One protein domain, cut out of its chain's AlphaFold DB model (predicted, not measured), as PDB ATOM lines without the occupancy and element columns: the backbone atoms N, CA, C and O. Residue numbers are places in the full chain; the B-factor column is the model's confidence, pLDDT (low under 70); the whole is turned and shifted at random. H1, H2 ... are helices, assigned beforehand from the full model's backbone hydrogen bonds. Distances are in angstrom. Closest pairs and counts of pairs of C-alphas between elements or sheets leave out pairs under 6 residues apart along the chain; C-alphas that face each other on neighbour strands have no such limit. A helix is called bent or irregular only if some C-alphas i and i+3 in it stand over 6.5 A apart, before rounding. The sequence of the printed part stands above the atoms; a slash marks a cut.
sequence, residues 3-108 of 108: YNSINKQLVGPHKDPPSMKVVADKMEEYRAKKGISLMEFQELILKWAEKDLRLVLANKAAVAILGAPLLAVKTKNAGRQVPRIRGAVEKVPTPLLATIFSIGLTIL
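Overview. This is residues 3 to 108 of the 108 residues of an uncharacterized protein of Arundo donax (UniProt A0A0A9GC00). One long bent helix, H3, is the spine of a rod, and near its end the chain turns through H4 and folds back as H5, which packs on both arms of H3 across the bend. H1 packs on H3a, while H2 touches no helix and residues 19 to 25 stick out. The printed part has 106 residues with five named helices, H1 to H5 in chain order, and no named strand: all helix. It is extended, with a radius of gyration of the C-alphas of 22.4 A and spans of 75 by 21 by 17 A.

Arrangement. H1, residues 3 to 7, touches residues 45 to 49 of H3a, residues 38 to 66; the closest C-alphas, Tyr 3 and Ile 45, are 6.5 A apart. H2, residues 20 to 32, is apart from H3a. H3b, residues 69 to 80, touches H4, residues 86 to 91, as a helical hairpin at a steep tilt of 42 degrees, opposite ways; their closest C-alphas, Arg 80 and Arg 86, are 4.7 A apart. H5, residues 94 to 107, touches H3b at a steep tilt of 54 degrees, opposite ways, closest at the C-alphas of Ala 72 and Ala 98, 4.9 A. Residues 101 to 106 of H5 touch residues 57 to 65 of H3a at a shallow tilt of 32 degrees, opposite ways, closest at the C-alphas of Ala 64 and Ser 102, 4.7 A. Every O i to N i+4 pair is within hydrogen-bond range in H1, H2, H3a, H3b and H5, and 1 of 2 in H4.

Along the chain. H1 begins at C-alpha 3 (77.459, 153.542, 96.037). H2 is 18.5 A long. H3, residues 38 to 80, was assigned as one helix by its hydrogen bonds but is bent: C-alphas 66 and 69 are 6.6 A apart, and H3a, 42.3 A, and H3b, 16.6 A, stand at a steep tilt of 39 degrees. H5, 20.3 A, ends at C-alpha 107 (98.545, 158.503, 96.905).

Size, cuts and confidence. The C-alphas farthest apart, Lys 34 and Pro 83, are 75.2 A apart. The printed part has no cut; the link from H1 to H2, 12 residues, is long. Residues 10 to 14 have pLDDT under 70.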
ATOM      1  N   TYR A   3      76.268 153.723  95.201       72.75
ATOM      2  CA  TYR A   3      77.459 153.542  96.037       72.75
ATOM      3  C   TYR A   3      78.670 153.029  95.237       72.75
ATOM      4  O   TYR A   3      79.768 153.559  95.354       72.75
ATOM      5  N   ASN A   4      78.456 152.056  94.346       74.44
ATOM      6  CA  ASN A   4      79.518 151.485  93.517       74.44
ATOM      7  C   ASN A   4      80.120 152.516  92.551       74.44
ATOM      8  O   ASN A   4      81.321 152.512  92.300       74.44
ATOM      9  N   SER A   5      79.288 153.406  92.005       77.00
ATOM     10  CA  SER A   5      79.744 154.472  91.110       77.00
ATOM     11  C   SER A   5      80.594 155.511  91.845       77.00
ATOM     12  O   SER A   5      81.599 155.950  91.297       77.00
ATOM     13  N   ILE A   6      80.225 155.857  93.084       75.56
ATOM     14  CA  ILE A   6      81.004 156.762  93.948       75.56
ATOM     15  C   ILE A   6      82.340 156.112  94.315       75.56
ATOM     16  O   ILE A   6      83.397 156.713  94.160       75.56
ATOM     17  N   ASN A   7      82.302 154.851  94.736       71.69
ATOM     18  CA  ASN A   7      83.483 154.114  95.168       71.69
ATOM     19  C   ASN A   7      84.536 153.955  94.058       71.69
ATOM     20  O   ASN A   7      85.727 154.030  94.328       71.69
ATOM     21  N   LYS A   8      84.113 153.815  92.793       73.25
ATOM     22  CA  LYS A   8      85.023 153.774  91.632       73.25
ATOM     23  C   LYS A   8      85.822 155.060  91.411       73.25
ATOM     24  O   LYS A   8      86.838 155.015  90.725       73.25
ATOM     25  N   GLN A   9      85.354 156.195  91.928       71.69
ATOM     26  CA  GLN A   9      86.065 157.472  91.825       71.69
ATOM     27  C   GLN A   9      87.083 157.667  92.956       71.69
ATOM     28  O   GLN A   9      87.909 158.575  92.882       71.69
ATOM     29  N   LEU A  10      87.046 156.832  94.001       67.12
ATOM     30  CA  LEU A  10      87.987 156.904  95.112       67.12
ATOM     31  C   LEU A  10      89.296 156.198  94.739       67.12
ATOM     32  O   LEU A  10      89.304 155.057  94.284       67.12
ATOM     33  N   VAL A  11      90.422 156.881  94.953       63.75
ATOM     34  CA  VAL A  11      91.757 156.334  94.678       63.75
ATOM     35  C   VAL A  11      92.122 155.303  95.751       63.75
ATOM     36  O   VAL A  11      92.455 155.655  96.886       63.75
ATOM     37  N   GLY A  12      92.074 154.018  95.399       66.56
ATOM     38  CA  GLY A  12      92.475 152.919  96.276       66.56
ATOM     39  C   GLY A  12      91.712 151.615  96.019       66.56
ATOM     40  O   GLY A  12      90.989 151.502  95.029       66.56
ATOM     41  N   PRO A  13      91.873 150.610  96.899       67.75
ATOM     42  CA  PRO A  13      91.164 149.341  96.787       67.75
ATOM     43  C   PRO A  13      89.651 149.541  96.846       67.75
ATOM     44  O   PRO A  13      89.148 150.246  97.725       67.75
ATOM     45  N   HIS A  14      88.937 148.864  95.949       69.62
ATOM     46  CA  HIS A  14      87.481 148.877  95.915       69.62
ATOM     47  C   HIS A  14      86.918 148.439  97.273       69.62
ATOM     48  O   HIS A  14      87.209 147.339  97.742       69.62
ATOM     49  N   LYS A  15      86.116 149.293  97.914       72.12
ATOM     50  CA  LYS A  15      85.380 148.918  99.127       72.12
ATOM     51  C   LYS A  15      84.081 148.215  98.790       72.12
ATOM     52  O   LYS A  15      83.353 148.643  97.894       72.12
ATOM     53  N   ASP A  16      83.814 147.123  99.486       73.56
ATOM     54  CA  ASP A  16      82.532 146.454  99.368       73.56
ATOM     55  C   ASP A  16      81.429 147.351  99.936       73.56
ATOM     56  O   ASP A  16      81.670 148.094 100.893       73.56
ATOM     57  N   PRO A  17      80.220 147.308  99.357       77.50
ATOM     58  CA  PRO A  17      79.079 147.983  99.948       77.50
ATOM     59  C   PRO A  17      78.832 147.478 101.379       77.50
ATOM     60  O   PRO A  17      79.261 146.376 101.742       77.50
ATOM     61  N   PRO A  18      78.102 148.251 102.203       83.81
ATOM     62  CA  PRO A  18      77.710 147.807 103.533       83.81
ATOM     63  C   PRO A  18      77.026 146.441 103.473       83.81
ATOM     64  O   PRO A  18      76.293 146.128 102.531       83.81
ATOM     65  N   SER A  19      77.267 145.623 104.498       87.06
ATOM     66  CA  SER A  19      76.754 144.256 104.527       87.06
ATOM     67  C   SER A  19      75.227 144.226 104.463       87.06
ATOM     68  O   SER A  19      74.544 145.118 104.974       87.06
ATOM     69  N   MET A  20      74.677 143.149 103.894       86.56
ATOM     70  CA  MET A  20      73.225 142.970 103.783       86.56
ATOM     71  C   MET A  20      72.510 143.059 105.133       86.56
ATOM     72  O   MET A  20      71.374 143.512 105.181       86.56
ATOM     73  N   LYS A  21      73.188 142.697 106.231       89.94
ATOM     74  CA  LYS A  21      72.675 142.875 107.592       89.94
ATOM     75  C   LYS A  21      72.483 144.354 107.940       89.94
ATOM     76  O   LYS A  21      71.393 144.742 108.326       89.94
ATOM     77  N   VAL A  22      73.503 145.190 107.726       89.62
ATOM     78  CA  VAL A  22      73.424 146.642 107.986       89.62
ATOM     79  C   VAL A  22      72.338 147.297 107.131       89.62
ATOM     80  O   VAL A  22      71.616 148.174 107.603       89.62
ATOM     81  N   VAL A  23      72.210 146.863 105.874       89.81
ATOM     82  CA  VAL A  23      71.157 147.344 104.972       89.81
ATOM     83  C   VAL A  23      69.774 146.906 105.460       89.81
ATOM     84  O   VAL A  23      68.861 147.726 105.466       89.81
ATOM     85  N   ALA A  24      69.613 145.653 105.898       90.06
ATOM     86  CA  ALA A  24      68.352 145.135 106.425       90.06
ATOM     87  C   ALA A  24      67.921 145.862 107.707       90.06
ATOM     88  O   ALA A  24      66.777 146.306 107.789       90.06
ATOM     89  N   ASP A  25      68.850 146.069 108.643       91.31
ATOM     90  CA  ASP A  25      68.603 146.800 109.891       91.31
ATOM     91  C   ASP A  25      68.139 148.239 109.599       91.31
ATOM     92  O   ASP A  25      67.192 148.741 110.205       91.31
ATOM     93  N   LYS A  26      68.752 148.906 108.609       89.75
ATOM     94  CA  LYS A  26      68.300 150.234 108.170       89.75
ATOM     95  C   LYS A  26      66.963 150.206 107.438       89.75
ATOM     96  O   LYS A  26      66.174 151.132 107.591       89.75
ATOM     97  N   MET A  27      66.682 149.158 106.671       88.44
ATOM     98  CA  MET A  27      65.406 149.007 105.973       88.44
ATOM     99  C   MET A  27      64.232 148.888 106.955       88.44
ATOM    100  O   MET A  27      63.179 149.470 106.709       88.44
ATOM    101  N   GLU A  28      64.408 148.167 108.065       89.88
ATOM    102  CA  GLU A  28      63.417 148.062 109.149       89.88
ATOM    103  C   GLU A  28      63.060 149.442 109.727       89.88
ATOM    104  O   GLU A  28      61.881 149.787 109.838       89.88
ATOM    105  N   GLU A  29      64.071 150.274 110.000       89.19
ATOM    106  CA  GLU A  29      63.897 151.637 110.525       89.19
ATOM    107  C   GLU A  29      63.046 152.515 109.591       89.19
ATOM    108  O   GLU A  29      62.134 153.215 110.037       89.19
ATOM    109  N   TYR A  30      63.292 152.450 108.278       88.50
ATOM    110  CA  TYR A  30      62.518 153.220 107.298       88.50
ATOM    111  C   TYR A  30      61.136 152.622 107.014       88.50
ATOM    112  O   TYR A  30      60.192 153.367 106.746       88.50
ATOM    113  N   ARG A  31      60.961 151.297 107.117       85.94
ATOM    114  CA  ARG A  31      59.630 150.668 107.016       85.94
ATOM    115  C   ARG A  31      58.697 151.165 108.116       85.94
ATOM    116  O   ARG A  31      57.547 151.481 107.820       85.94
ATOM    117  N   ALA A  32      59.204 151.330 109.340       85.88
ATOM    118  CA  ALA A  32      58.445 151.928 110.438       85.88
ATOM    119  C   ALA A  32      58.012 153.383 110.147       85.88
ATOM    120  O   ALA A  32      56.977 153.832 110.633       85.88
ATOM    121  N   LYS A  33      58.759 154.102 109.296       83.44
ATOM    122  CA  LYS A  33      58.478 155.479 108.846       83.44
ATOM    123  C   LYS A  33      57.662 155.588 107.545       83.44
ATOM    124  O   LYS A  33      57.494 156.692 107.038       83.44
ATOM    125  N   LYS A  34      57.113 154.483 107.017       84.00
ATOM    126  CA  LYS A  34      56.409 154.405 105.714       84.00
ATOM    127  C   LYS A  34      57.290 154.665 104.479       84.00
ATOM    128  O   LYS A  34      56.768 154.988 103.414       84.00
ATOM    129  N   GLY A  35      58.603 154.472 104.589       83.56
ATOM    130  CA  GLY A  35      59.546 154.589 103.476       83.56
ATOM    131  C   GLY A  35      60.685 155.562 103.755       83.56
ATOM    132  O   GLY A  35      60.892 156.002 104.883       83.56
ATOM    133  N   ILE A  36      61.445 155.861 102.704       90.75
ATOM    134  CA  ILE A  36      62.589 156.771 102.733       90.75
ATOM    135  C   ILE A  36      62.383 157.854 101.676       90.75
ATOM    136  O   ILE A  36      62.006 157.558 100.539       90.75
ATOM    137  N   SER A  37      62.610 159.110 102.042       91.31
ATOM    138  CA  SER A  37      62.637 160.206 101.075       91.31
ATOM    139  C   SER A  37      63.912 160.167 100.227       91.31
ATOM    140  O   SER A  37      64.926 159.577 100.604       91.31
ATOM    141  N   LEU A  38      63.899 160.846  99.076       89.69
ATOM    142  CA  LEU A  38      65.090 160.961  98.229       89.69
ATOM    143  C   LEU A  38      66.272 161.600  98.981       89.69
ATOM    144  O   LEU A  38      67.405 161.153  98.820       89.69
ATOM    145  N   MET A  39      66.006 162.611  99.814       92.00
ATOM    146  CA  MET A  39      67.030 163.274 100.627       92.00
ATOM    147  C   MET A  39      67.638 162.332 101.668       92.00
ATOM    148  O   MET A  39      68.857 162.218 101.738       92.00
ATOM    149  N   GLU A  40      66.808 161.614 102.428       90.12
ATOM    150  CA  GLU A  40      67.295 160.650 103.425       90.12
ATOM    151  C   GLU A  40      68.110 159.530 102.770       90.12
ATOM    152  O   GLU A  40      69.121 159.089 103.316       90.12
ATOM    153  N   PHE A  41      67.706 159.086 101.575       89.06
ATOM    154  CA  PHE A  41      68.465 158.099 100.815       89.06
ATOM    155  C   PHE A  41      69.835 158.637 100.384       89.06
ATOM    156  O   PHE A  41      70.842 157.946 100.537       89.06
ATOM    157  N   GLN A  42      69.898 159.870  99.874       88.88
ATOM    158  CA  GLN A  42      71.164 160.508  99.502       88.88
ATOM    159  C   GLN A  42      72.091 160.666 100.711       88.88
ATOM    160  O   GLN A  42      73.266 160.306 100.633       88.88
ATOM    161  N   GLU A  43      71.562 161.138 101.839       90.19
ATOM    162  CA  GLU A  43      72.321 161.316 103.076       90.19
ATOM    163  C   GLU A  43      72.859 159.983 103.612       90.19
ATOM    164  O   GLU A  43      74.022 159.892 104.010       90.19
ATOM    165  N   LEU A  44      72.058 158.914 103.551       89.75
ATOM    166  CA  LEU A  44      72.480 157.574 103.953       89.75
ATOM    167  C   LEU A  44      73.669 157.075 103.119       89.75
ATOM    168  O   LEU A  44      74.653 156.584 103.677       89.75
ATOM    169  N   ILE A  45      73.593 157.222 101.792       86.62
ATOM    170  CA  ILE A  45      74.669 156.818 100.878       86.62
ATOM    171  C   ILE A  45      75.939 157.633 101.138       86.62
ATOM    172  O   ILE A  45      77.024 157.051 101.208       86.62
ATOM    173  N   LEU A  46      75.814 158.950 101.321       85.00
ATOM    174  CA  LEU A  46      76.946 159.824 101.636       85.00
ATOM    175  C   LEU A  46      77.596 159.451 102.969       85.00
ATOM    176  O   LEU A  46      78.816 159.344 103.042       85.00
ATOM    177  N   LYS A  47      76.797 159.175 104.001       87.88
ATOM    178  CA  LYS A  47      77.291 158.781 105.323       87.88
ATOM    179  C   LYS A  47      78.079 157.473 105.286       87.88
ATOM    180  O   LYS A  47      79.101 157.343 105.963       87.88
ATOM    181  N   TRP A  48      77.611 156.493 104.516       86.19
ATOM    182  CA  TRP A  48      78.343 155.242 104.323       86.19
ATOM    183  C   TRP A  48      79.642 155.470 103.549       86.19
ATOM    184  O   TRP A  48      80.699 155.065 104.025       86.19
ATOM    185  N   ALA A  49      79.585 156.204 102.436       82.06
ATOM    186  CA  ALA A  49      80.772 156.534 101.650       82.06
ATOM    187  C   ALA A  49      81.825 157.312 102.465       82.06
ATOM    188  O   ALA A  49      83.015 157.015 102.387       82.06
ATOM    189  N   GLU A  50      81.404 158.272 103.291       82.31
ATOM    190  CA  GLU A  50      82.297 159.063 104.140       82.31
ATOM    191  C   GLU A  50      83.013 158.197 105.180       82.31
ATOM    192  O   GLU A  50      84.217 158.350 105.399       82.31
ATOM    193  N   LYS A  51      82.290 157.273 105.823       79.75
ATOM    194  CA  LYS A  51      82.877 156.372 106.819       79.75
ATOM    195  C   LYS A  51      84.005 155.539 106.211       79.75
ATOM    196  O   LYS A  51      85.072 155.418 106.817       79.75
ATOM    197  N   ASP A  52      83.781 155.009 105.015       76.56
ATOM    198  CA  ASP A  52      84.768 154.192 104.317       76.56
ATOM    199  C   ASP A  52      85.953 155.032 103.836       76.56
ATOM    200  O   ASP A  52      87.105 154.628 104.007       76.56
ATOM    201  N   LEU A  53      85.694 156.245 103.337       75.38
ATOM    202  CA  LEU A  53      86.738 157.189 102.941       75.38
ATOM    203  C   LEU A  53      87.639 157.576 104.119       75.38
ATOM    204  O   LEU A  53      88.863 157.538 103.991       75.38
ATOM    205  N   ARG A  54      87.056 157.900 105.280       79.81
ATOM    206  CA  ARG A  54      87.812 158.212 106.504       79.81
ATOM    207  C   ARG A  54      88.706 157.048 106.916       79.81
ATOM    208  O   ARG A  54      89.854 157.270 107.284       79.81
ATOM    209  N   LEU A  55      88.205 155.816 106.827       78.81
ATOM    210  CA  LEU A  55      88.972 154.622 107.178       78.81
ATOM    211  C   LEU A  55      90.132 154.379 106.203       78.81
ATOM    212  O   LEU A  55      91.242 154.067 106.633       78.81
ATOM    213  N   VAL A  56      89.908 154.566 104.898       78.75
ATOM    214  CA  VAL A  56      90.972 154.484 103.884       78.75
ATOM    215  C   VAL A  56      92.032 155.550 104.135       78.75
ATOM    216  O   VAL A  56      93.213 155.221 104.216       78.75
ATOM    217  N   LEU A  57      91.619 156.806 104.300       82.62
ATOM    218  CA  LEU A  57      92.540 157.917 104.501       82.62
ATOM    219  C   LEU A  57      93.344 157.754 105.796       82.62
ATOM    220  O   LEU A  57      94.552 157.962 105.782       82.62
ATOM    221  N   ALA A  58      92.706 157.318 106.886       85.75
ATOM    222  CA  ALA A  58      93.380 157.051 108.153       85.75
ATOM    223  C   ALA A  58      94.432 155.941 108.019       85.75
ATOM    224  O   ALA A  58      95.554 156.102 108.498       85.75
ATOM    225  N   ASN A  59      94.111 154.846 107.324       85.25
ATOM    226  CA  ASN A  59      95.064 153.761 107.094       85.25
ATOM    227  C   ASN A  59      96.245 154.214 106.227       85.25
ATOM    228  O   ASN A  59      97.394 153.937 106.569       85.25
ATOM    229  N   LYS A  60      95.981 154.946 105.137       87.31
ATOM    230  CA  LYS A  60      97.038 155.505 104.283       87.31
ATOM    231  C   LYS A  60      97.918 156.494 105.051       87.31
ATOM    232  O   LYS A  60      99.142 156.407 104.979       87.31
ATOM    233  N   ALA A  61      97.314 157.365 105.857       89.44
ATOM    234  CA  ALA A  61      98.034 158.297 106.717       89.44
ATOM    235  C   ALA A  61      98.905 157.565 107.748       89.44
ATOM    236  O   ALA A  61     100.067 157.920 107.919       89.44
ATOM    237  N   ALA A  62      98.394 156.512 108.393       90.81
ATOM    238  CA  ALA A  62      99.168 155.708 109.337       90.81
ATOM    239  C   ALA A  62     100.393 155.063 108.667       90.81
ATOM    240  O   ALA A  62     101.504 155.142 109.196       90.81
ATOM    241  N   VAL A  63     100.216 154.487 107.472       92.06
ATOM    242  CA  VAL A  63     101.319 153.920 106.679       92.06
ATOM    243  C   VAL A  63     102.334 154.996 106.294       92.06
ATOM    244  O   VAL A  63     103.533 154.766 106.428       92.06
ATOM    245  N   ALA A  64     101.887 156.177 105.865       94.62
ATOM    246  CA  ALA A  64     102.771 157.280 105.507       94.62
ATOM    247  C   ALA A  64     103.566 157.806 106.716       94.62
ATOM    248  O   ALA A  64     104.785 157.946 106.629       94.62
ATOM    249  N   ILE A  65     102.910 158.026 107.859       94.00
ATOM    250  CA  ILE A  65     103.538 158.527 109.094       94.00
ATOM    251  C   ILE A  65     104.617 157.561 109.599       94.00
ATOM    252  O   ILE A  65     105.701 157.999 109.983       94.00
ATOM    253  N   LEU A  66     104.345 156.253 109.582       94.69
ATOM    254  CA  LEU A  66     105.276 155.240 110.089       94.69
ATOM    255  C   LEU A  66     106.346 154.857 109.056       94.69
ATOM    256  O   LEU A  66     107.525 154.714 109.385       94.69
ATOM    257  N   GLY A  67     105.944 154.682 107.800       95.94
ATOM    258  CA  GLY A  67     106.794 154.167 106.732       95.94
ATOM    259  C   GLY A  67     107.725 155.217 106.134       95.94
ATOM    260  O   GLY A  67     108.882 154.910 105.844       95.94
ATOM    261  N   ALA A  68     107.269 156.462 105.974       97.25
ATOM    262  CA  ALA A  68     108.045 157.473 105.261       97.25
ATOM    263  C   ALA A  68     109.376 157.843 105.945       97.25
ATOM    264  O   ALA A  68     110.390 157.893 105.242       97.25
ATOM    265  N   PRO A  69     109.451 158.037 107.281       96.69
ATOM    266  CA  PRO A  69     110.725 158.292 107.954       96.69
ATOM    267  C   PRO A  69     111.695 157.112 107.823       96.69
ATOM    268  O   PRO A  69     112.886 157.308 107.570       96.69
ATOM    269  N   LEU A  70     111.184 155.881 107.937       97.12
ATOM    270  CA  LEU A  70     111.985 154.665 107.813       97.12
ATOM    271  C   LEU A  70     112.572 154.520 106.403       97.12
ATOM    272  O   LEU A  70     113.769 154.264 106.257       97.12
ATOM    273  N   LEU A  71     111.746 154.719 105.371       97.50
ATOM    274  CA  LEU A  71     112.183 154.698 103.975       97.50
ATOM    275  C   LEU A  71     113.210 155.798 103.704       97.50
ATOM    276  O   LEU A  71     114.268 155.515 103.148       97.50
ATOM    277  N   ALA A  72     112.971 157.021 104.184       97.56
ATOM    278  CA  ALA A  72     113.897 158.136 104.012       97.56
ATOM    279  C   ALA A  72     115.289 157.843 104.588       97.56
ATOM    280  O   ALA A  72     116.301 158.075 103.919       97.56
ATOM    281  N   VAL A  73     115.357 157.296 105.807       97.31
ATOM    282  CA  VAL A  73     116.626 156.923 106.446       97.31
ATOM    283  C   VAL A  73     117.307 155.783 105.690       97.31
ATOM    284  O   VAL A  73     118.499 155.883 105.390       97.31
ATOM    285  N   LYS A  74     116.568 154.721 105.335       97.56
ATOM    286  CA  LYS A  74     117.124 153.583 104.589       97.56
ATOM    287  C   LYS A  74     117.681 154.009 103.233       97.56
ATOM    288  O   LYS A  74     118.828 153.692 102.928       97.56
ATOM    289  N   THR A  75     116.914 154.768 102.453       96.31
ATOM    290  CA  THR A  75     117.332 155.256 101.134       96.31
ATOM    291  C   THR A  75     118.546 156.171 101.238       96.31
ATOM    292  O   THR A  75     119.496 156.017 100.472       96.31
ATOM    293  N   LYS A  76     118.573 157.084 102.219       95.62
ATOM    294  CA  LYS A  76     119.728 157.966 102.422       95.62
ATOM    295  C   LYS A  76     120.987 157.190 102.805       95.62
ATOM    296  O   LYS A  76     122.065 157.479 102.287       95.62
ATOM    297  N   ASN A  77     120.866 156.195 103.680       96.06
ATOM    298  CA  ASN A  77     121.997 155.359 104.078       96.06
ATOM    299  C   ASN A  77     122.508 154.496 102.919       96.06
ATOM    300  O   ASN A  77     123.717 154.430 102.718       96.06
ATOM    301  N   ALA A  78     121.614 153.919 102.115       95.75
ATOM    302  CA  ALA A  78     121.992 153.180 100.914       95.75
ATOM    303  C   ALA A  78     122.722 154.080  99.901       95.75
ATOM    304  O   ALA A  78     123.792 153.730  99.414       95.75
ATOM    305  N   GLY A  79     122.210 155.290  99.646       95.00
ATOM    306  CA  GLY A  79     122.851 156.243  98.736       95.00
ATOM    307  C   GLY A  79     124.245 156.688  99.196       95.00
ATOM    308  O   GLY A  79     125.135 156.879  98.369       95.00
ATOM    309  N   ARG A  80     124.478 156.797 100.512       94.56
ATOM    310  CA  ARG A  80     125.804 157.115 101.077       94.56
ATOM    311  C   ARG A  80     126.849 156.026 100.834       94.56
ATOM    312  O   ARG A  80     128.033 156.349 100.778       94.56
ATOM    313  N   GLN A  81     126.432 154.767 100.694       96.00
ATOM    314  CA  GLN A  81     127.339 153.646 100.421       96.00
ATOM    315  C   GLN A  81     127.863 153.648  98.979       96.00
ATOM    316  O   GLN A  81     128.806 152.925  98.681       96.00
ATOM    317  N   VAL A  82     127.295 154.470  98.089       96.62
ATOM    318  CA  VAL A  82     127.700 154.555  96.683       96.62
ATOM    319  C   VAL A  82     128.655 155.743  96.485       96.62
ATOM    320  O   VAL A  82     128.200 156.893  96.474       96.62
ATOM    321  N   PRO A  83     129.971 155.518  96.263       93.31
ATOM    322  CA  PRO A  83     130.968 156.594  96.230       93.31
ATOM    323  C   PRO A  83     130.671 157.679  95.189       93.31
ATOM    324  O   PRO A  83     130.853 158.864  95.452       93.31
ATOM    325  N   ARG A  84     130.138 157.280  94.025       96.19
ATOM    326  CA  ARG A  84     129.852 158.175  92.893       96.19
ATOM    327  C   ARG A  84     128.776 159.225  93.187       96.19
ATOM    328  O   ARG A  84     128.821 160.303  92.605       96.19
ATOM    329  N   ILE A  85     127.810 158.923  94.058       94.75
ATOM    330  CA  ILE A  85     126.664 159.808  94.346       94.75
ATOM    331  C   ILE A  85     126.634 160.315  95.790       94.75
ATOM    332  O   ILE A  85     125.795 161.152  96.119       94.75
ATOM    333  N   ARG A  86     127.553 159.858  96.648       93.25
ATOM    334  CA  ARG A  86     127.598 160.204  98.075       93.25
ATOM    335  C   ARG A  86     127.511 161.710  98.327       93.25
ATOM    336  O   ARG A  86     126.698 162.142  99.139       93.25
ATOM    337  N   GLY A  87     128.286 162.506  97.585       94.50
ATOM    338  CA  GLY A  87     128.295 163.966  97.730       94.50
ATOM    339  C   GLY A  87     126.959 164.633  97.381       94.50
ATOM    340  O   GLY A  87     126.611 165.651  97.973       94.50
ATOM    341  N   ALA A  88     126.178 164.058  96.461       95.12
ATOM    342  CA  ALA A  88     124.827 164.533  96.166       95.12
ATOM    343  C   ALA A  88     123.835 164.103  97.259       95.12
ATOM    344  O   ALA A  88     123.042 164.915  97.729       95.12
ATOM    345  N   VAL A  89     123.919 162.849  97.716       94.62
ATOM    346  CA  VAL A  89     123.036 162.285  98.754       94.62
ATOM    347  C   VAL A  89     123.190 163.005 100.097       94.62
ATOM    348  O   VAL A  89     122.206 163.202 100.811       94.62
ATOM    349  N   GLU A  90     124.404 163.426 100.458       93.88
ATOM    350  CA  GLU A  90     124.649 164.172 101.697       93.88
ATOM    351  C   GLU A  90     124.000 165.564 101.694       93.88
ATOM    352  O   GLU A  90     123.515 165.996 102.741       93.88
ATOM    353  N   LYS A  91     123.896 166.214 100.525       96.38
ATOM    354  CA  LYS A  91     123.239 167.522 100.365       96.38
ATOM    355  C   LYS A  91     121.717 167.457 100.490       96.38
ATOM    356  O   LYS A  91     121.098 168.475 100.779       96.38
ATOM    357  N   VAL A  92     121.103 166.289 100.282       94.81
ATOM    358  CA  VAL A  92     119.645 166.128 100.364       94.81
ATOM    359  C   VAL A  92     119.215 165.938 101.825       94.81
ATOM    360  O   VAL A  92     119.605 164.950 102.460       94.81
ATOM    361  N   PRO A  93     118.378 166.822 102.399       95.75
ATOM    362  CA  PRO A  93     117.879 166.659 103.760       95.75
ATOM    363  C   PRO A  93     116.991 165.417 103.893       95.75
ATOM    364  O   PRO A  93     116.124 165.160 103.062       95.75
ATOM    365  N   THR A  94     117.165 164.655 104.973       95.31
ATOM    366  CA  THR A  94     116.324 163.476 105.248       95.31
ATOM    367  C   THR A  94     114.829 163.823 105.352       95.31
ATOM    368  O   THR A  94     114.030 163.062 104.807       95.31
ATOM    369  N   PRO A  95     114.422 164.963 105.957       96.50
ATOM    370  CA  PRO A  95     113.014 165.358 105.992       96.50
ATOM    371  C   PRO A  95     112.385 165.537 104.606       96.50
ATOM    372  O   PRO A  95     111.216 165.201 104.447       96.50
ATOM    373  N   LEU A  96     113.153 165.988 103.603       96.56
ATOM    374  CA  LEU A  96     112.674 166.141 102.223       96.56
ATOM    375  C   LEU A  96     112.354 164.779 101.589       96.56
ATOM    376  O   LEU A  96     111.301 164.596 100.986       96.56
ATOM    377  N   LEU A  97     113.236 163.791 101.779       95.81
ATOM    378  CA  LEU A  97     112.978 162.415 101.341       95.81
ATOM    379  C   LEU A  97     111.752 161.829 102.048       95.81
ATOM    380  O   LEU A  97     110.922 161.192 101.405       95.81
ATOM    381  N   ALA A  98     111.604 162.079 103.352       96.81
ATOM    382  CA  ALA A  98     110.435 161.637 104.105       96.81
ATOM    383  C   ALA A  98     109.141 162.281 103.585       96.81
ATOM    384  O   ALA A  98     108.118 161.610 103.518       96.81
ATOM    385  N   THR A  99     109.172 163.543 103.147       96.31
ATOM    386  CA  THR A  99     107.992 164.185 102.543       96.31
ATOM    387  C   THR A  99     107.617 163.524 101.222       96.31
ATOM    388  O   THR A  99     106.451 163.200 101.019       96.31
ATOM    389  N   ILE A 100     108.600 163.251 100.357       95.94
ATOM    390  CA  ILE A 100     108.380 162.561  99.076       95.94
ATOM    391  C   ILE A 100     107.776 161.169  99.308       95.94
ATOM    392  O   ILE A 100     106.773 160.821  98.686       95.94
ATOM    393  N   PHE A 101     108.335 160.388 100.239       96.38
ATOM    394  CA  PHE A 101     107.789 159.072 100.579       96.38
ATOM    395  C   PHE A 101     106.395 159.155 101.204       96.38
ATOM    396  O   PHE A 101     105.553 158.322 100.890       96.38
ATOM    397  N   SER A 102     106.129 160.153 102.047       95.94
ATOM    398  CA  SER A 102     104.809 160.358 102.654       95.94
ATOM    399  C   SER A 102     103.738 160.636 101.597       95.94
ATOM    400  O   SER A 102     102.689 159.993 101.592       95.94
ATOM    401  N   ILE A 103     104.037 161.519 100.636       93.75
ATOM    402  CA  ILE A 103     103.160 161.802  99.492       93.75
ATOM    403  C   ILE A 103     102.933 160.527  98.673       93.75
ATOM    404  O   ILE A 103     101.790 160.164  98.411       93.75
ATOM    405  N   GLY A 104     104.007 159.809  98.327       92.44
ATOM    406  CA  GLY A 104     103.913 158.566  97.561       92.44
ATOM    407  C   GLY A 104     103.040 157.511  98.244       92.44
ATOM    408  O   GLY A 104     102.133 156.976  97.619       92.44
ATOM    409  N   LEU A 105     103.260 157.262  99.538       91.12
ATOM    410  CA  LEU A 105     102.496 156.287 100.327       91.12
ATOM    411  C   LEU A 105     101.031 156.689 100.544       91.12
ATOM    412  O   LEU A 105     100.192 155.823 100.763       91.12
ATOM    413  N   THR A 106     100.721 157.985 100.506       87.88
ATOM    414  CA  THR A 106      99.344 158.477 100.669       87.88
ATOM    415  C   THR A 106      98.544 158.378  99.367       87.88
ATOM    416  O   THR A 106      97.328 158.192  99.400       87.88
ATOM    417  N   ILE A 107      99.208 158.519  98.216       83.25
ATOM    418  CA  ILE A 107      98.545 158.503  96.905       83.25
ATOM    419  C   ILE A 107      98.419 157.076  96.349       83.25
ATOM    420  O   ILE A 107      97.402 156.781  95.720       83.25
ATOM    421  N   LEU A 108      99.393 156.192  96.614       72.50
ATOM    422  CA  LEU A 108      99.344 154.761  96.265       72.50
ATOM    423  C   LEU A 108      98.189 154.045  96.986       72.50
ATOM    424  O   LEU A 108      97.477 153.245  96.346       72.50
TER     425      LEU A 108